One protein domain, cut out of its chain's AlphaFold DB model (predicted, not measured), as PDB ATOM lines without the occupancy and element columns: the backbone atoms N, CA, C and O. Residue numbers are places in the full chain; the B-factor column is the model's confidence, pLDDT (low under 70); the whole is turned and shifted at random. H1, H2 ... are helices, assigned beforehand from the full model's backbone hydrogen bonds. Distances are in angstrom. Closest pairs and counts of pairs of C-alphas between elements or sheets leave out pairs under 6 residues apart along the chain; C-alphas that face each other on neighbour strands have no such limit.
ATOM      1  N   SER A 276     140.380 121.138 171.178       95.75
ATOM      2  CA  SER A 276     140.950 121.503 172.475       95.75
ATOM      3  C   SER A 276     140.707 122.992 172.749       95.75
ATOM      4  O   SER A 276     141.050 123.816 171.893       95.75
ATOM      5  N   PRO A 277     140.226 123.377 173.945       90.94
ATOM      6  CA  PRO A 277     140.027 124.782 174.307       90.94
ATOM      7  C   PRO A 277     141.297 125.638 174.196       90.94
ATOM      8  O   PRO A 277     141.221 126.837 173.951       90.94
ATOM      9  N   ASN A 278     142.474 125.023 174.365       94.88
ATOM     10  CA  ASN A 278     143.760 125.723 174.350       94.88
ATOM     11  C   ASN A 278     144.517 125.588 173.023       94.88
ATOM     12  O   ASN A 278     145.523 126.270 172.841       94.88
ATOM     13  N   GLY A 279     144.064 124.723 172.109       96.25
ATOM     14  CA  GLY A 279     144.798 124.392 170.886       96.25
ATOM     15  C   GLY A 279     145.068 125.612 170.009       96.25
ATOM     16  O   GLY A 279     146.212 125.897 169.656       96.25
ATOM     17  N   PHE A 280     144.012 126.384 169.751       97.75
ATOM     18  CA  PHE A 280     144.085 127.602 168.954       97.75
ATOM     19  C   PHE A 280     144.988 128.659 169.603       97.75
ATOM     20  O   PHE A 280     145.895 129.179 168.960       97.75
ATOM     21  N   MET A 281     144.799 128.936 170.896       97.75
ATOM     22  CA  MET A 281     145.614 129.931 171.599       97.75
ATOM     23  C   MET A 281     147.089 129.530 171.668       97.75
ATOM     24  O   MET A 281     147.955 130.378 171.476       97.75
ATOM     25  N   ASN A 282     147.397 128.248 171.875       98.25
ATOM     26  CA  ASN A 282     148.777 127.765 171.875       98.25
ATOM     27  C   ASN A 282     149.434 127.888 170.492       98.25
ATOM     28  O   ASN A 282     150.606 128.262 170.418       98.25
ATOM     29  N   LEU A 283     148.689 127.650 169.403       98.31
ATOM     30  CA  LEU A 283     149.168 127.895 168.039       98.31
ATOM     31  C   LEU A 283     149.556 129.367 167.846       98.31
ATOM     32  O   LEU A 283     150.665 129.661 167.400       98.31
ATOM     33  N   ILE A 284     148.660 130.282 168.228       97.69
ATOM     34  CA  ILE A 284     148.874 131.730 168.120       97.69
ATOM     35  C   ILE A 284     150.092 132.163 168.937       97.69
ATOM     36  O   ILE A 284     150.984 132.831 168.413       97.69
ATOM     37  N   LEU A 285     150.162 131.752 170.206       97.12
ATOM     38  CA  LEU A 285     151.253 132.123 171.104       97.12
ATOM     39  C   LEU A 285     152.603 131.598 170.607       97.12
ATOM     40  O   LEU A 285     153.570 132.360 170.588       97.12
ATOM     41  N   HIS A 286     152.668 130.345 170.145       97.31
ATOM     42  CA  HIS A 286     153.902 129.775 169.609       97.31
ATOM     43  C   HIS A 286     154.391 130.540 168.374       97.31
ATOM     44  O   HIS A 286     155.541 130.973 168.341       97.31
ATOM     45  N   LEU A 287     153.511 130.774 167.395       96.94
ATOM     46  CA  LEU A 287     153.859 131.499 166.171       96.94
ATOM     47  C   LEU A 287     154.192 132.973 166.426       96.94
ATOM     48  O   LEU A 287     154.946 133.566 165.669       96.94
ATOM     49  N   SER A 288     153.656 133.577 167.485       95.19
ATOM     50  CA  SER A 288     153.970 134.960 167.869       95.19
ATOM     51  C   SER A 288     155.253 135.114 168.697       95.19
ATOM     52  O   SER A 288     155.629 136.233 169.046       95.19
ATOM     53  N   SER A 289     155.905 134.006 169.058       94.69
ATOM     54  CA  SER A 289     157.070 134.011 169.941       94.69
ATOM     55  C   SER A 289     158.273 134.690 169.287       94.69
ATOM     56  O   SER A 289     158.761 134.247 168.247       94.69
ATOM     57  N   GLU A 290     158.833 135.701 169.954       91.69
ATOM     58  CA  GLU A 290     160.075 136.366 169.529       91.69
ATOM     59  C   GLU A 290     161.246 135.378 169.402       91.69
ATOM     60  O   GLU A 290     162.102 135.506 168.523       91.69
ATOM     61  N   ILE A 291     161.277 134.348 170.255       91.31
ATOM     62  CA  ILE A 291     162.303 133.299 170.209       91.31
ATOM     63  C   ILE A 291     162.172 132.489 168.917       91.31
ATOM     64  O   ILE A 291     163.183 132.211 168.272       91.31
ATOM     65  N   LEU A 292     160.948 132.130 168.519       93.69
ATOM     66  CA  LEU A 292     160.708 131.405 167.271       93.69
ATOM     67  C   LEU A 292     161.093 132.269 166.068       93.69
ATOM     68  O   LEU A 292     161.916 131.847 165.257       93.69
ATOM     69  N   ILE A 293     160.544 133.485 165.992       92.62
ATOM     70  CA  ILE A 293     160.767 134.424 164.886       92.62
ATOM     71  C   ILE A 293     162.266 134.690 164.701       92.62
ATOM     72  O   ILE A 293     162.790 134.550 163.597       92.62
ATOM     73  N   SER A 294     162.990 134.988 165.784       90.00
ATOM     74  CA  SER A 294     164.438 135.227 165.726       90.00
ATOM     75  C   SER A 294     165.245 133.979 165.351       90.00
ATOM     76  O   SER A 294     166.248 134.089 164.648       90.00
ATOM     77  N   THR A 295     164.818 132.789 165.786       89.94
ATOM     78  CA  THR A 295     165.477 131.522 165.430       89.94
ATOM     79  C   THR A 295     165.315 131.221 163.943       89.94
ATOM     80  O   THR A 295     166.296 130.897 163.275       89.94
ATOM     81  N   ILE A 296     164.101 131.369 163.409       91.69
ATOM     82  CA  ILE A 296     163.809 131.120 161.994       91.69
ATOM     83  C   ILE A 296     164.474 132.167 161.104       91.69
ATOM     84  O   ILE A 296     165.102 131.810 160.114       91.69
ATOM     85  N   SER A 297     164.424 133.442 161.491       89.81
ATOM     86  CA  SER A 297     165.103 134.520 160.769       89.81
ATOM     87  C   SER A 297     166.605 134.277 160.642       89.81
ATOM     88  O   SER A 297     167.135 134.319 159.535       89.81
ATOM     89  N   LYS A 298     167.286 133.902 161.733       87.81
ATOM     90  CA  LYS A 298     168.710 133.529 161.675       87.81
ATOM     91  C   LYS A 298     168.958 132.339 160.753       87.81
ATOM     92  O   LYS A 298     169.919 132.356 159.992       87.81
ATOM     93  N   ALA A 299     168.098 131.323 160.800       87.81
ATOM     94  CA  ALA A 299     168.241 130.144 159.953       87.81
ATOM     95  C   ALA A 299     168.032 130.440 158.456       87.81
ATOM     96  O   ALA A 299     168.645 129.779 157.622       87.81
ATOM     97  N   ILE A 300     167.193 131.426 158.121       88.38
ATOM     98  CA  ILE A 300     166.931 131.863 156.741       88.38
ATOM     99  C   ILE A 300     168.053 132.756 156.205       88.38
ATOM    100  O   ILE A 300     168.456 132.583 155.057       88.38
ATOM    101  N   LEU A 301     168.554 133.691 157.019       85.94
ATOM    102  CA  LEU A 301     169.602 134.638 156.619       85.94
ATOM    103  C   LEU A 301     170.997 133.998 156.588       85.94
ATOM    104  O   LEU A 301     171.842 134.380 155.782       85.94
ATOM    105  N   GLU A 302     171.249 133.014 157.454       84.06
ATOM    106  CA  GLU A 302     172.559 132.373 157.603       84.06
ATOM    107  C   GLU A 302     172.485 130.838 157.445       84.06
ATOM    108  O   GLU A 302     172.951 130.103 158.327       84.06
ATOM    109  N   PRO A 303     171.944 130.310 156.329       76.25
ATOM    110  CA  PRO A 303     171.666 128.880 156.169       76.25
ATOM    111  C   PRO A 303     172.922 128.010 156.323       76.25
ATOM    112  O   PRO A 303     172.857 126.919 156.890       76.25
ATOM    113  N   GLN A 304     174.089 128.512 155.910       75.25
ATOM    114  CA  GLN A 304     175.395 127.862 156.061       75.25
ATOM    115  C   GLN A 304     175.757 127.533 157.517       75.25
ATOM    116  O   GLN A 304     176.406 126.522 157.774       75.25
ATOM    117  N   LYS A 305     175.300 128.326 158.497       71.06
ATOM    118  CA  LYS A 305     175.562 128.061 159.923       71.06
ATOM    119  C   LYS A 305     174.660 126.963 160.498       71.06
ATOM    120  O   LYS A 305     174.915 126.478 161.598       71.06
ATOM    121  N   CYS A 306     173.634 126.542 159.759       62.19
ATOM    122  CA  CYS A 306     172.666 125.523 160.169       62.19
ATOM    123  C   CYS A 306     172.890 124.151 159.495       62.19
ATOM    124  O   CYS A 306     172.183 123.194 159.808       62.19
ATOM    125  N   GLN A 307     173.885 124.017 158.609       59.03
ATOM    126  CA  GLN A 307     174.113 122.809 157.797       59.03
ATOM    127  C   GLN A 307     174.746 121.618 158.543       59.03
ATOM    128  O   GLN A 307     174.844 120.531 157.981       59.03
ATOM    129  N   PHE A 308     175.131 121.765 159.814       53.53
ATOM    130  CA  PHE A 308     175.932 120.777 160.557       53.53
ATOM    131  C   PHE A 308     175.195 119.499 161.014       53.53
ATOM    132  O   PHE A 308     175.747 118.727 161.797       53.53
ATOM    133  N   THR A 309     173.954 119.251 160.580       59.09
ATOM    134  CA  THR A 309     173.166 118.087 161.031       59.09
ATOM    135  C   THR A 309     172.791 117.153 159.880       59.09
ATOM    136  O   THR A 309     172.560 117.596 158.758       59.09
ATOM    137  N   ILE A 310     172.670 115.850 160.178       54.59
ATOM    138  CA  ILE A 310     172.275 114.782 159.231       54.59
ATOM    139  C   ILE A 310     170.926 115.085 158.537       54.59
ATOM    140  O   ILE A 310     170.686 114.620 157.427       54.59
ATOM    141  N   ASN A 311     170.079 115.924 159.147       68.12
ATOM    142  CA  ASN A 311     168.755 116.315 158.647       68.12
ATOM    143  C   ASN A 311     168.684 117.785 158.183       68.12
ATOM    144  O   ASN A 311     167.600 118.371 158.177       68.12
ATOM    145  N   SER A 312     169.808 118.398 157.802       77.12
ATOM    146  CA  SER A 312     169.875 119.822 157.432       77.12
ATOM    147  C   SER A 312     168.871 120.226 156.342       77.12
ATOM    148  O   SER A 312     168.273 121.297 156.440       77.12
ATOM    149  N   LYS A 313     168.597 119.346 155.366       84.44
ATOM    150  CA  LYS A 313     167.568 119.560 154.331       84.44
ATOM    151  C   LYS A 313     166.159 119.726 154.910       84.44
ATOM    152  O   LYS A 313     165.467 120.676 154.556       84.44
ATOM    153  N   LEU A 314     165.749 118.842 155.825       88.25
ATOM    154  CA  LEU A 314     164.427 118.909 156.465       88.25
ATOM    155  C   LEU A 314     164.299 120.151 157.337       88.25
ATOM    156  O   LEU A 314     163.294 120.848 157.275       88.25
ATOM    157  N   VAL A 315     165.334 120.445 158.125       87.94
ATOM    158  CA  VAL A 315     165.356 121.632 158.987       87.94
ATOM    159  C   VAL A 315     165.216 122.902 158.146       87.94
ATOM    160  O   VAL A 315     164.399 123.759 158.470       87.94
ATOM    161  N   SER A 316     165.953 122.992 157.036       88.56
ATOM    162  CA  SER A 316     165.868 124.109 156.090       88.56
ATOM    163  C   SER A 316     164.464 124.244 155.492       88.56
ATOM    164  O   SER A 316     163.850 125.305 155.594       88.56
ATOM    165  N   CYS A 317     163.915 123.151 154.946       92.88
ATOM    166  CA  CYS A 317     162.561 123.114 154.388       92.88
ATOM    167  C   CYS A 317     161.506 123.575 155.409       92.88
ATOM    168  O   CYS A 317     160.663 124.413 155.094       92.88
ATOM    169  N   ASN A 318     161.601 123.102 156.654       94.38
ATOM    170  CA  ASN A 318     160.675 123.456 157.729       94.38
ATOM    171  C   ASN A 318     160.774 124.924 158.136       94.38
ATOM    172  O   ASN A 318     159.750 125.556 158.378       94.38
ATOM    173  N   ASN A 319     161.985 125.479 158.212       93.94
ATOM    174  CA  ASN A 319     162.173 126.884 158.565       93.94
ATOM    175  C   ASN A 319     161.578 127.807 157.500       93.94
ATOM    176  O   ASN A 319     160.869 128.747 157.851       93.94
ATOM    177  N   TYR A 320     161.809 127.509 156.215       94.88
ATOM    178  CA  TYR A 320     161.178 128.259 155.132       94.88
ATOM    179  C   TYR A 320     159.651 128.130 155.173       94.88
ATOM    180  O   TYR A 320     158.960 129.144 155.128       94.88
ATOM    181  N   PHE A 321     159.125 126.913 155.345       97.25
ATOM    182  CA  PHE A 321     157.684 126.686 155.460       97.25
ATOM    183  C   PHE A 321     157.052 127.493 156.598       97.25
ATOM    184  O   PHE A 321     156.063 128.185 156.380       97.25
ATOM    185  N   ILE A 322     157.618 127.432 157.810       97.06
ATOM    186  CA  ILE A 322     157.058 128.133 158.973       97.06
ATOM    187  C   ILE A 322     157.132 129.651 158.783       97.06
ATOM    188  O   ILE A 322     156.201 130.337 159.193       97.06
ATOM    189  N   ALA A 323     158.182 130.179 158.142       95.25
ATOM    190  CA  ALA A 323     158.261 131.606 157.838       95.25
ATOM    191  C   ALA A 323     157.145 132.053 156.886       95.25
ATOM    192  O   ALA A 323     156.457 133.028 157.177       95.25
ATOM    193  N   ILE A 324     156.921 131.316 155.793       95.44
ATOM    194  CA  ILE A 324     155.863 131.627 154.821       95.44
ATOM    195  C   ILE A 324     154.479 131.456 155.461       95.44
ATOM    196  O   ILE A 324     153.620 132.330 155.356       95.44
ATOM    197  N   PHE A 325     154.269 130.361 156.197       97.12
ATOM    198  CA  PHE A 325     153.029 130.134 156.934       97.12
ATOM    199  C   PHE A 325     152.770 131.252 157.948       97.12
ATOM    200  O   PHE A 325     151.669 131.786 157.981       97.12
ATOM    201  N   GLY A 326     153.773 131.648 158.736       95.25
ATOM    202  CA  GLY A 326     153.673 132.754 159.687       95.25
ATOM    203  C   GLY A 326     153.354 134.086 159.008       95.25
ATOM    204  O   GLY A 326     152.486 134.813 159.493       95.25
ATOM    205  N   PHE A 327     153.981 134.360 157.859       92.75
ATOM    206  CA  PHE A 327     153.734 135.553 157.049       92.75
ATOM    207  C   PHE A 327     152.260 135.684 156.659       92.75
ATOM    208  O   PHE A 327     151.667 136.733 156.892       92.75
ATOM    209  N   TYR A 328     151.645 134.624 156.127       93.38
ATOM    210  CA  TYR A 328     150.242 134.679 155.708       93.38
ATOM    211  C   TYR A 328     149.245 134.460 156.860       93.38
ATOM    212  O   TYR A 328     148.156 135.026 156.846       93.38
ATOM    213  N   PHE A 329     149.585 133.649 157.865       95.38
ATOM    214  CA  PHE A 329     148.670 133.280 158.952       95.38
ATOM    215  C   PHE A 329     148.616 134.320 160.082       95.38
ATOM    216  O   PHE A 329     147.553 134.558 160.652       95.38
ATOM    217  N   LEU A 330     149.750 134.949 160.415       94.31
ATOM    218  CA  LEU A 330     149.868 135.995 161.441       94.31
ATOM    219  C   LEU A 330     150.695 137.179 160.928       94.31
ATOM    220  O   LEU A 330     151.732 137.523 161.512       94.31
ATOM    221  N   PRO A 331     150.233 137.864 159.871       90.06
ATOM    222  CA  PRO A 331     151.031 138.885 159.212       90.06
ATOM    223  C   PRO A 331     151.428 140.029 160.155       90.06
ATOM    224  O   PRO A 331     152.545 140.518 160.083       90.06
ATOM    225  N   LYS A 332     150.598 140.399 161.141       88.56
ATOM    226  CA  LYS A 332     150.952 141.439 162.134       88.56
ATOM    227  C   LYS A 332     152.199 141.119 162.977       88.56
ATOM    228  O   LYS A 332     152.722 142.012 163.637       88.56
ATOM    229  N   LYS A 333     152.630 139.854 163.031       90.31
ATOM    230  CA  LYS A 333     153.819 139.401 163.775       90.31
ATOM    231  C   LYS A 333     154.994 139.041 162.871       90.31
ATOM    232  O   LYS A 333     156.130 139.129 163.318       90.31
ATOM    233  N   TRP A 334     154.713 138.628 161.640       89.81
ATOM    234  CA  TRP A 334     155.708 138.097 160.706       89.81
ATOM    235  C   TRP A 334     156.010 139.029 159.534       89.81
ATOM    236  O   TRP A 334     156.949 138.769 158.794       89.81
ATOM    237  N   ASN A 335     155.232 140.089 159.340       78.12
ATOM    238  CA  ASN A 335     155.340 140.950 158.174       78.12
ATOM    239  C   ASN A 335     155.698 142.383 158.574       78.12
ATOM    240  O   ASN A 335     155.027 142.988 159.415       78.12
ATOM    241  N   ASN A 336     156.690 142.955 157.888       66.94
ATOM    242  CA  ASN A 336     156.743 144.393 157.671       66.94
ATOM    243  C   ASN A 336     156.027 144.710 156.345       66.94
ATOM    244  O   ASN A 336     156.636 144.694 155.274       66.94
ATOM    245  N   PHE A 337     154.713 144.972 156.408       56.59
ATOM    246  CA  PHE A 337     153.848 145.119 155.223       56.59
ATOM    247  C   PHE A 337     154.334 146.159 154.204       56.59
ATOM    248  O   PHE A 337     153.971 146.062 153.036       56.59
ATOM    249  N   GLN A 338     155.133 147.139 154.630       54.88
ATOM    250  CA  GLN A 338     155.669 148.172 153.744       54.88
ATOM    251  C   GLN A 338     156.731 147.634 152.775       54.88
ATOM    252  O   GLN A 338     156.895 148.187 151.694       54.88
ATOM    253  N   GLU A 339     157.417 146.545 153.127       59.41
ATOM    254  CA  GLU A 339     158.555 146.019 152.364       59.41
ATOM    255  C   GLU A 339     158.323 144.601 151.819       59.41
ATOM    256  O   GLU A 339     159.119 144.119 151.015       59.41
ATOM    257  N   MET A 340     157.244 143.916 152.231       67.00
ATOM    258  CA  MET A 340     157.032 142.481 151.955       67.00
ATOM    259  C   MET A 340     158.264 141.628 152.309       67.00
ATOM    260  O   MET A 340     158.647 140.684 151.606       67.00
ATOM    261  N   THR A 341     158.900 141.985 153.421       68.88
ATOM    262  CA  THR A 341     160.086 141.325 153.958       68.88
ATOM    263  C   THR A 341     159.761 140.609 155.264       68.88
ATOM    264  O   THR A 341     158.921 141.038 156.060       68.88
ATOM    265  N   PHE A 342     160.465 139.503 155.495       71.88
ATOM    266  CA  PHE A 342     160.594 138.870 156.800       71.88
ATOM    267  C   PHE A 342     162.031 139.070 157.280       71.88
ATOM    268  O   PHE A 342     162.935 138.395 156.787       71.88
ATOM    269  N   ASN A 343     162.237 139.999 158.222       64.19
ATOM    270  CA  ASN A 343     163.553 140.356 158.771       64.19
ATOM    271  C   ASN A 343     164.625 140.478 157.670       64.19
ATOM    272  O   ASN A 343     165.547 139.665 157.605       64.19
ATOM    273  N   ASP A 344     164.445 141.454 156.776       70.19
ATOM    274  CA  ASP A 344     165.341 141.805 155.659       70.19
ATOM    275  C   ASP A 344     165.391 140.814 154.477       70.19
ATOM    276  O   ASP A 344     165.972 141.122 153.435       70.19
ATOM    277  N   ALA A 345     164.747 139.646 154.571       75.81
ATOM    278  CA  ALA A 345     164.608 138.721 153.446       75.81
ATOM    279  C   ALA A 345     163.285 138.946 152.698       75.81
ATOM    280  O   ALA A 345     162.209 138.917 153.294       75.81
ATOM    281  N   SER A 346     163.350 139.121 151.374       85.56
ATOM    282  CA  SER A 346     162.157 139.195 150.516       85.56
ATOM    283  C   SER A 346     161.356 137.890 150.572       85.56
ATOM    284  O   SER A 346     161.928 136.811 150.393       85.56
ATOM    285  N   LEU A 347     160.031 137.984 150.738       86.31
ATOM    286  CA  LEU A 347     159.140 136.818 150.734       86.31
ATOM    287  C   LEU A 347     159.310 135.960 149.472       86.31
ATOM    288  O   LEU A 347     159.438 134.743 149.573       86.31
ATOM    289  N   ASN A 348     159.424 136.586 148.298       87.06
ATOM    290  CA  ASN A 348     159.630 135.878 147.030       87.06
ATOM    291  C   ASN A 348     160.911 135.030 147.043       87.06
ATOM    292  O   ASN A 348     160.945 133.923 146.506       87.06
ATOM    293  N   ALA A 349     161.982 135.522 147.673       89.94
ATOM    294  CA  ALA A 349     163.220 134.761 147.814       89.94
ATOM    295  C   ALA A 349     163.042 133.562 148.762       89.94
ATOM    296  O   ALA A 349     163.541 132.473 148.473       89.94
ATOM    297  N   ILE A 350     162.304 133.745 149.863       91.75
ATOM    298  CA  ILE A 350     161.971 132.680 150.819       91.75
ATOM    299  C   ILE A 350     161.129 131.594 150.135       91.75
ATOM    300  O   ILE A 350     161.481 130.418 150.220       91.75
ATOM    301  N   GLU A 351     160.078 131.968 149.402       91.81
ATOM    302  CA  GLU A 351     159.231 131.031 148.653       91.81
ATOM    303  C   GLU A 351     160.019 130.260 147.586       91.81
ATOM    304  O   GLU A 351     159.898 129.040 147.481       91.81
ATOM    305  N   ASN A 352     160.891 130.933 146.832       91.69
ATOM    306  CA  ASN A 352     161.737 130.269 145.839       91.69
ATOM    307  C   ASN A 352     162.711 129.268 146.479       91.69
ATOM    308  O   ASN A 352     162.929 128.177 145.946       91.69
ATOM    309  N   ASN A 353     163.294 129.606 147.632       92.12
ATOM    310  CA  ASN A 353     164.170 128.694 148.371       92.12
ATOM    311  C   ASN A 353     163.400 127.529 149.003       92.12
ATOM    312  O   ASN A 353     163.924 126.415 149.074       92.12
ATOM    313  N   TYR A 354     162.156 127.758 149.419       93.94
ATOM    314  CA  TYR A 354     161.261 126.705 149.881       93.94
ATOM    315  C   TYR A 354     160.967 125.688 148.773       93.94
ATOM    316  O   TYR A 354     161.211 124.501 148.988       93.94
ATOM    317  N   ARG A 355     160.558 126.139 147.576       91.62
ATOM    318  CA  ARG A 355     160.310 125.261 146.412       91.62
ATOM    319  C   ARG A 355     161.533 124.413 146.074       91.62
ATOM    320  O   ARG A 355     161.458 123.189 146.046       91.62
ATOM    321  N   LYS A 356     162.708 125.050 145.960       90.94
ATOM    322  CA  LYS A 356     163.988 124.342 145.767       90.94
ATOM    323  C   LYS A 356     164.248 123.310 146.865       90.94
ATOM    324  O   LYS A 356     164.748 122.226 146.586       90.94
ATOM    325  N   SER A 357     163.927 123.636 148.116       91.81
ATOM    326  CA  SER A 357     164.119 122.716 149.238       91.81
ATOM    327  C   SER A 357     163.210 121.492 149.120       91.81
ATOM    328  O   SER A 357     163.718 120.382 149.271       91.81
ATOM    329  N   ILE A 358     161.920 121.672 148.798       92.19
ATOM    330  CA  ILE A 358     160.964 120.570 148.585       92.19
ATOM    331  C   ILE A 358     161.440 119.655 147.453       92.19
ATOM    332  O   ILE A 358     161.549 118.449 147.661       92.19
ATOM    333  N   ALA A 359     161.815 120.222 146.302       87.75
ATOM    334  CA  ALA A 359     162.264 119.464 145.132       87.75
ATOM    335  C   ALA A 359     163.516 118.594 145.391       87.75
ATOM    336  O   ALA A 359     163.794 117.657 144.650       87.75
ATOM    337  N   THR A 360     164.290 118.882 146.447       88.00
ATOM    338  CA  THR A 360     165.495 118.110 146.820       88.00
ATOM    339  C   THR A 360     165.269 117.073 147.923       88.00
ATOM    340  O   THR A 360     166.233 116.424 148.369       88.00
ATOM    341  N   LEU A 361     164.032 116.941 148.412       89.94
ATOM    342  CA  LEU A 361     163.663 115.933 149.395       89.94
ATOM    343  C   LEU A 361     163.600 114.550 148.739       89.94
ATOM    344  O   LEU A 361     162.936 114.336 147.738       89.94
ATOM    345  N   ASP A 362     164.262 113.582 149.367       89.56
ATOM    346  CA  ASP A 362     164.101 112.158 149.063       89.56
ATOM    347  C   ASP A 362     162.752 111.635 149.591       89.56
ATOM    348  O   ASP A 362     162.624 111.311 150.773       89.56
ATOM    349  N   ILE A 363     161.741 111.601 148.726       89.56
ATOM    350  CA  ILE A 363     160.361 111.204 149.057       89.56
ATOM    351  C   ILE A 363     160.209 109.725 149.432       89.56
ATOM    352  O   ILE A 363     159.233 109.369 150.084       89.56
ATOM    353  N   HIS A 364     161.188 108.875 149.112       88.56
ATOM    354  CA  HIS A 364     161.189 107.472 149.538       88.56
ATOM    355  C   HIS A 364     161.605 107.313 151.008       88.56
ATOM    356  O   HIS A 364     161.494 106.230 151.584       88.56
ATOM    357  N   ARG A 365     162.086 108.387 151.653       90.69
ATOM    358  CA  ARG A 365     162.398 108.390 153.085       90.69
ATOM    359  C   ARG A 365     161.169 108.797 153.901       90.69
ATOM    360  O   ARG A 365     160.738 109.949 153.805       90.69
ATOM    361  N   PRO A 366     160.694 107.951 154.837       91.25
ATOM    362  CA  PRO A 366     159.529 108.268 155.667       91.25
ATOM    363  C   PRO A 366     159.592 109.621 156.405       91.25
ATOM    364  O   PRO A 366     158.573 110.305 156.466       91.25
ATOM    365  N   PRO A 367     160.749 110.082 156.938       91.81
ATOM    366  CA  PRO A 367     160.828 111.401 157.568       91.81
ATOM    367  C   PRO A 367     160.544 112.571 156.617       91.81
ATOM    368  O   PRO A 367     160.021 113.588 157.060       91.81
ATOM    369  N   HIS A 368     160.891 112.441 155.334       92.62
ATOM    370  CA  HIS A 368     160.674 113.488 154.337       92.62
ATOM    371  C   HIS A 368     159.202 113.551 153.934       92.62
ATOM    372  O   HIS A 368     158.603 114.624 153.978       92.62
ATOM    373  N   LEU A 369     158.597 112.394 153.649       93.62
ATOM    374  CA  LEU A 369     157.168 112.298 153.363       93.62
ATOM    375  C   LEU A 369     156.323 112.818 154.535       93.62
ATOM    376  O   LEU A 369     155.398 113.604 154.340       93.62
ATOM    377  N   LYS A 370     156.697 112.456 155.770       95.62
ATOM    378  CA  LYS A 370     156.032 112.942 156.986       95.62
ATOM    379  C   LYS A 370     156.031 114.469 157.077       95.62
ATOM    380  O   LYS A 370     155.031 115.039 157.501       95.62
ATOM    381  N   VAL A 371     157.122 115.137 156.696       95.56
ATOM    382  CA  VAL A 371     157.182 116.605 156.705       95.56
ATOM    383  C   VAL A 371     156.175 117.200 155.721       95.56
ATOM    384  O   VAL A 371     155.418 118.085 156.110       95.56
ATOM    385  N   LEU A 372     156.103 116.688 154.489       97.06
ATOM    386  CA  LEU A 372     155.147 117.171 153.483       97.06
ATOM    387  C   LEU A 372     153.695 116.934 153.918       97.06
ATOM    388  O   LEU A 372     152.860 117.830 153.811       97.06
ATOM    389  N   TRP A 373     153.419 115.766 154.503       98.19
ATOM    390  CA  TRP A 373     152.131 115.440 155.117       98.19
ATOM    391  C   TRP A 373     151.726 116.445 156.202       98.19
ATOM    392  O   TRP A 373     150.623 116.991 156.191       98.19
ATOM    393  N   GLN A 374     152.642 116.754 157.122       98.50
ATOM    394  CA  GLN A 374     152.392 117.715 158.195       98.50
ATOM    395  C   GLN A 374     152.184 119.136 157.664       98.50
ATOM    396  O   GLN A 374     151.281 119.825 158.135       98.50
ATOM    397  N   GLN A 375     152.975 119.561 156.676       98.44
ATOM    398  CA  GLN A 375     152.837 120.868 156.031       98.44
ATOM    399  C   GLN A 375     151.469 121.010 155.348       98.44
ATOM    400  O   GLN A 375     150.775 121.995 155.598       98.44
ATOM    401  N   ALA A 376     151.017 119.996 154.602       98.62
ATOM    402  CA  ALA A 376     149.685 119.967 153.990       98.62
ATOM    403  C   ALA A 376     148.560 120.152 155.021       98.62
ATOM    404  O   ALA A 376     147.655 120.971 154.845       98.62
ATOM    405  N   ILE A 377     148.640 119.430 156.138       98.75
ATOM    406  CA  ILE A 377     147.645 119.509 157.211       98.75
ATOM    407  C   ILE A 377     147.655 120.887 157.876       98.75
ATOM    408  O   ILE A 377     146.586 121.427 158.167       98.75
ATOM    409  N   ILE A 378     148.835 121.472 158.106       98.88
ATOM    410  CA  ILE A 378     148.972 122.827 158.655       98.88
ATOM    411  C   ILE A 378     148.333 123.852 157.711       98.88
ATOM    412  O   ILE A 378     147.585 124.705 158.183       98.88
ATOM    413  N   LEU A 379     148.568 123.746 156.400       98.69
ATOM    414  CA  LEU A 379     148.002 124.642 155.386       98.69
ATOM    415  C   LEU A 379     146.471 124.583 155.346       98.69
ATOM    416  O   LEU A 379     145.793 125.604 155.466       98.69
ATOM    417  N   ILE A 380     145.911 123.375 155.261       98.56
ATOM    418  CA  ILE A 380     144.458 123.157 155.257       98.56
ATOM    419  C   ILE A 380     143.827 123.659 156.568       98.56
ATOM    420  O   ILE A 380     142.774 124.307 156.566       98.56
ATOM    421  N   SER A 381     144.486 123.400 157.701       98.50
ATOM    422  CA  SER A 381     144.048 123.885 159.014       98.50
ATOM    423  C   SER A 381     144.090 125.410 159.090       98.50
ATOM    424  O   SER A 381     143.138 126.020 159.567       98.50
ATOM    425  N   GLY A 382     145.166 126.033 158.604       97.94
ATOM    426  CA  GLY A 382     145.341 127.481 158.605       97.94
ATOM    427  C   GLY A 382     144.264 128.183 157.789       97.94
ATOM    428  O   GLY A 382     143.613 129.084 158.311       97.94
ATOM    429  N   TYR A 383     143.976 127.700 156.577       97.44
ATOM    430  CA  TYR A 383     142.864 128.215 155.776       97.44
ATOM    431  C   TYR A 383     141.519 128.085 156.508       97.44
ATOM    432  O   TYR A 383     140.735 129.036 156.569       97.44
ATOM    433  N   THR A 384     141.256 126.923 157.114       96.31
ATOM    434  CA  THR A 384     140.014 126.677 157.868       96.31
ATOM    435  C   THR A 384     139.885 127.612 159.076       96.31
ATOM    436  O   THR A 384     138.794 128.084 159.382       96.31
ATOM    437  N   ILE A 385     140.992 127.921 159.756       96.81
ATOM    438  CA  ILE A 385     141.023 128.866 160.878       96.81
ATOM    439  C   ILE A 385     140.769 130.301 160.401       96.81
ATOM    440  O   ILE A 385     139.941 130.999 160.989       96.81
ATOM    441  N   LEU A 386     141.450 130.741 159.338       95.94
ATOM    442  CA  LEU A 386     141.324 132.102 158.809       95.94
ATOM    443  C   LEU A 386     139.914 132.371 158.262       95.94
ATOM    444  O   LEU A 386     139.343 133.429 158.520       95.94
ATOM    445  N   SER A 387     139.318 131.393 157.576       94.31
ATOM    446  CA  SER A 387     137.969 131.498 157.000       94.31
ATOM    447  C   SER A 387     136.832 131.345 158.019       94.31
ATOM    448  O   SER A 387     135.684 131.651 157.703       94.31
ATOM    449  N   ASN A 388     137.119 130.902 159.250       93.69
ATOM    450  CA  ASN A 388     136.098 130.656 160.265       93.69
ATOM    451  C   ASN A 388     136.126 131.727 161.380       93.69
ATOM    452  O   ASN A 388     137.120 131.854 162.108       93.69
ATOM    453  N   PRO A 389     135.026 132.479 161.589       91.56
ATOM    454  CA  PRO A 389     134.969 133.540 162.594       91.56
ATOM    455  C   PRO A 389     135.047 133.024 164.039       91.56
ATOM    456  O   PRO A 389     135.380 133.793 164.939       91.56
ATOM    457  N   LYS A 390     134.799 131.727 164.280       92.31
ATOM    458  CA  LYS A 390     134.910 131.105 165.611       92.31
ATOM    459  C   LYS A 390     136.315 131.246 166.208       92.31
ATOM    460  O   LYS A 390     136.457 131.350 167.423       92.31
ATOM    461  N   PHE A 391     137.352 131.240 165.374       93.12
ATOM    462  CA  PHE A 391     138.746 131.268 165.822       93.12
ATOM    463  C   PHE A 391     139.296 132.690 165.851       93.12
ATOM    464  O   PHE A 391     140.183 133.044 165.080       93.12
ATOM    465  N   ASN A 392     138.730 133.560 166.683       90.44
ATOM    466  CA  ASN A 392     139.081 134.976 166.658       90.44
ATOM    467  C   ASN A 392     140.278 135.331 167.559       90.44
ATOM    468  O   ASN A 392     140.345 134.902 168.707       90.44
ATOM    469  N   HIS A 393     141.191 136.160 167.048       94.38
ATOM    470  CA  HIS A 393     142.299 136.755 167.797       94.38
ATOM    471  C   HIS A 393     142.714 138.079 167.140       94.38
ATOM    472  O   HIS A 393     142.635 138.206 165.921       94.38
ATOM    473  N   GLU A 394     143.223 139.044 167.911       92.81
ATOM    474  CA  GLU A 394     143.612 140.379 167.411       92.81
ATOM    475  C   GLU A 394     144.701 140.366 166.320       92.81
ATOM    476  O   GLU A 394     144.832 141.315 165.539       92.81
ATOM    477  N   TRP A 395     145.489 139.291 166.258       92.06
ATOM    478  CA  TRP A 395     146.571 139.114 165.282       92.06
ATOM    479  C   TRP A 395     146.147 138.399 164.001       92.06
ATOM    480  O   TRP A 395     146.938 138.358 163.063       92.06
ATOM    481  N   ILE A 396     144.924 137.865 163.953       92.38
ATOM    482  CA  ILE A 396     144.374 137.274 162.737       92.38
ATOM    483  C   ILE A 396     143.772 138.380 161.880       92.38
ATOM    484  O   ILE A 396     142.934 139.156 162.341       92.38
ATOM    485  N   ASP A 397     144.188 138.414 160.622       90.25
ATOM    486  CA  ASP A 397     143.556 139.205 159.577       90.25
ATOM    487  C   ASP A 397     142.694 138.276 158.704       90.25
ATOM    488  O   ASP A 397     143.093 137.159 158.378       90.25
ATOM    489  N   ARG A 398     141.473 138.719 158.395       89.94
ATOM    490  CA  ARG A 398     140.484 137.997 157.574       89.94
ATOM    491  C   ARG A 398     140.071 138.786 156.342       89.94
ATOM    492  O   ARG A 398     139.002 138.543 155.787       89.94
ATOM    493  N   SER A 399     140.873 139.769 155.950       91.06
ATOM    494  CA  SER A 399     140.660 140.469 154.696       91.06
ATOM    495  C   SER A 399     140.587 139.458 153.550       91.06
ATOM    496  O   SER A 399     141.349 138.491 153.490       91.06
TER     497      SER A 399
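This is residues 276 to 399 of the 567 residues of the protein "BA75_04856T0" of Komagataella pastoris (UniProt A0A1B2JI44). One helix, H4, runs through the core, and three others pack round it on three sides: the long H7 side by side with it, H2 and H6 crossing it steeply. The short helices H3 and H5 sit near the two ends of H4, and H1 comes near H4 with its last residue, Leu 287. The printed part has 124 residues with seven named helices, H1 to H7 in chain order, and no named strand; its class is all helix, with 82 residues in the helices. The whole is compact, with a radius of gyration of the C-alphas of 14.9 A, and spans 40 by 33 by 23 A.

Start at H1, residues 279 to 287, which is close to but not clearly touching H4, residues 312 to 329; their closest C-alphas, Leu 287 and Gly 326, are 6.6 A apart. H2, residues 290 to 301, touches H4 with H4 residues 316 to 323 alone, opposite ways at a steep tilt of 58 degrees; look at C-alphas 296 and 319, the closest, 5.7 A apart. H3, residues 303 to 306, is close to but not clearly touching H4, with the closest C-alphas, 306 and 312, 6.9 A apart. H4 is the hub, touching four helices. H5, residues 331 to 334, touches residues 323 to 327 of H4 alone, closest at the C-alphas of Phe 327 and Trp 334, 4.9 A. H6, residues 347 to 359, touches H4 at a steep tilt of 41 degrees, opposite ways, closest at the C-alphas of Cys 317 and Ser 357, 5.4 A. H7, residues 366 to 387, touches H4 at a shallow tilt of 4 degrees, the same way, closest at the C-alphas of Phe 329 and Gly 382, 6.7 A. H2 and H7 are apart. In H1, H2, H4, H6 and H7 every O i to N i+4 pair is within hydrogen-bond range; H3 and H5 are too short for such a pair.

Find C-alpha 279 at (144.798, 124.392, 170.886); from there H1 runs 12.4 A. H2 measures 16.1 A, H3 5.3 A, H5 5.0 A and H6 18.5 A from first to last C-alpha. H4 begins at (169.875, 119.822, 157.432) and runs 25.2 A. H7, 31.7 A long, ends at C-alpha 387, (137.969, 131.498, 157.000).

The two C-alphas farthest apart, Phe 308 and Pro 389, are 43.0 A apart. The printed part has no cut. The link from H5 to H6, residues 335 to 346, is long; in it residues 341 to 342 pair antiparallel with 345 to 346. Residues 388 to 399 hold no named element. Mean pLDDT of the printed part is 88.5; residues 306 to 311, 336 to 341 and 343 are under 70.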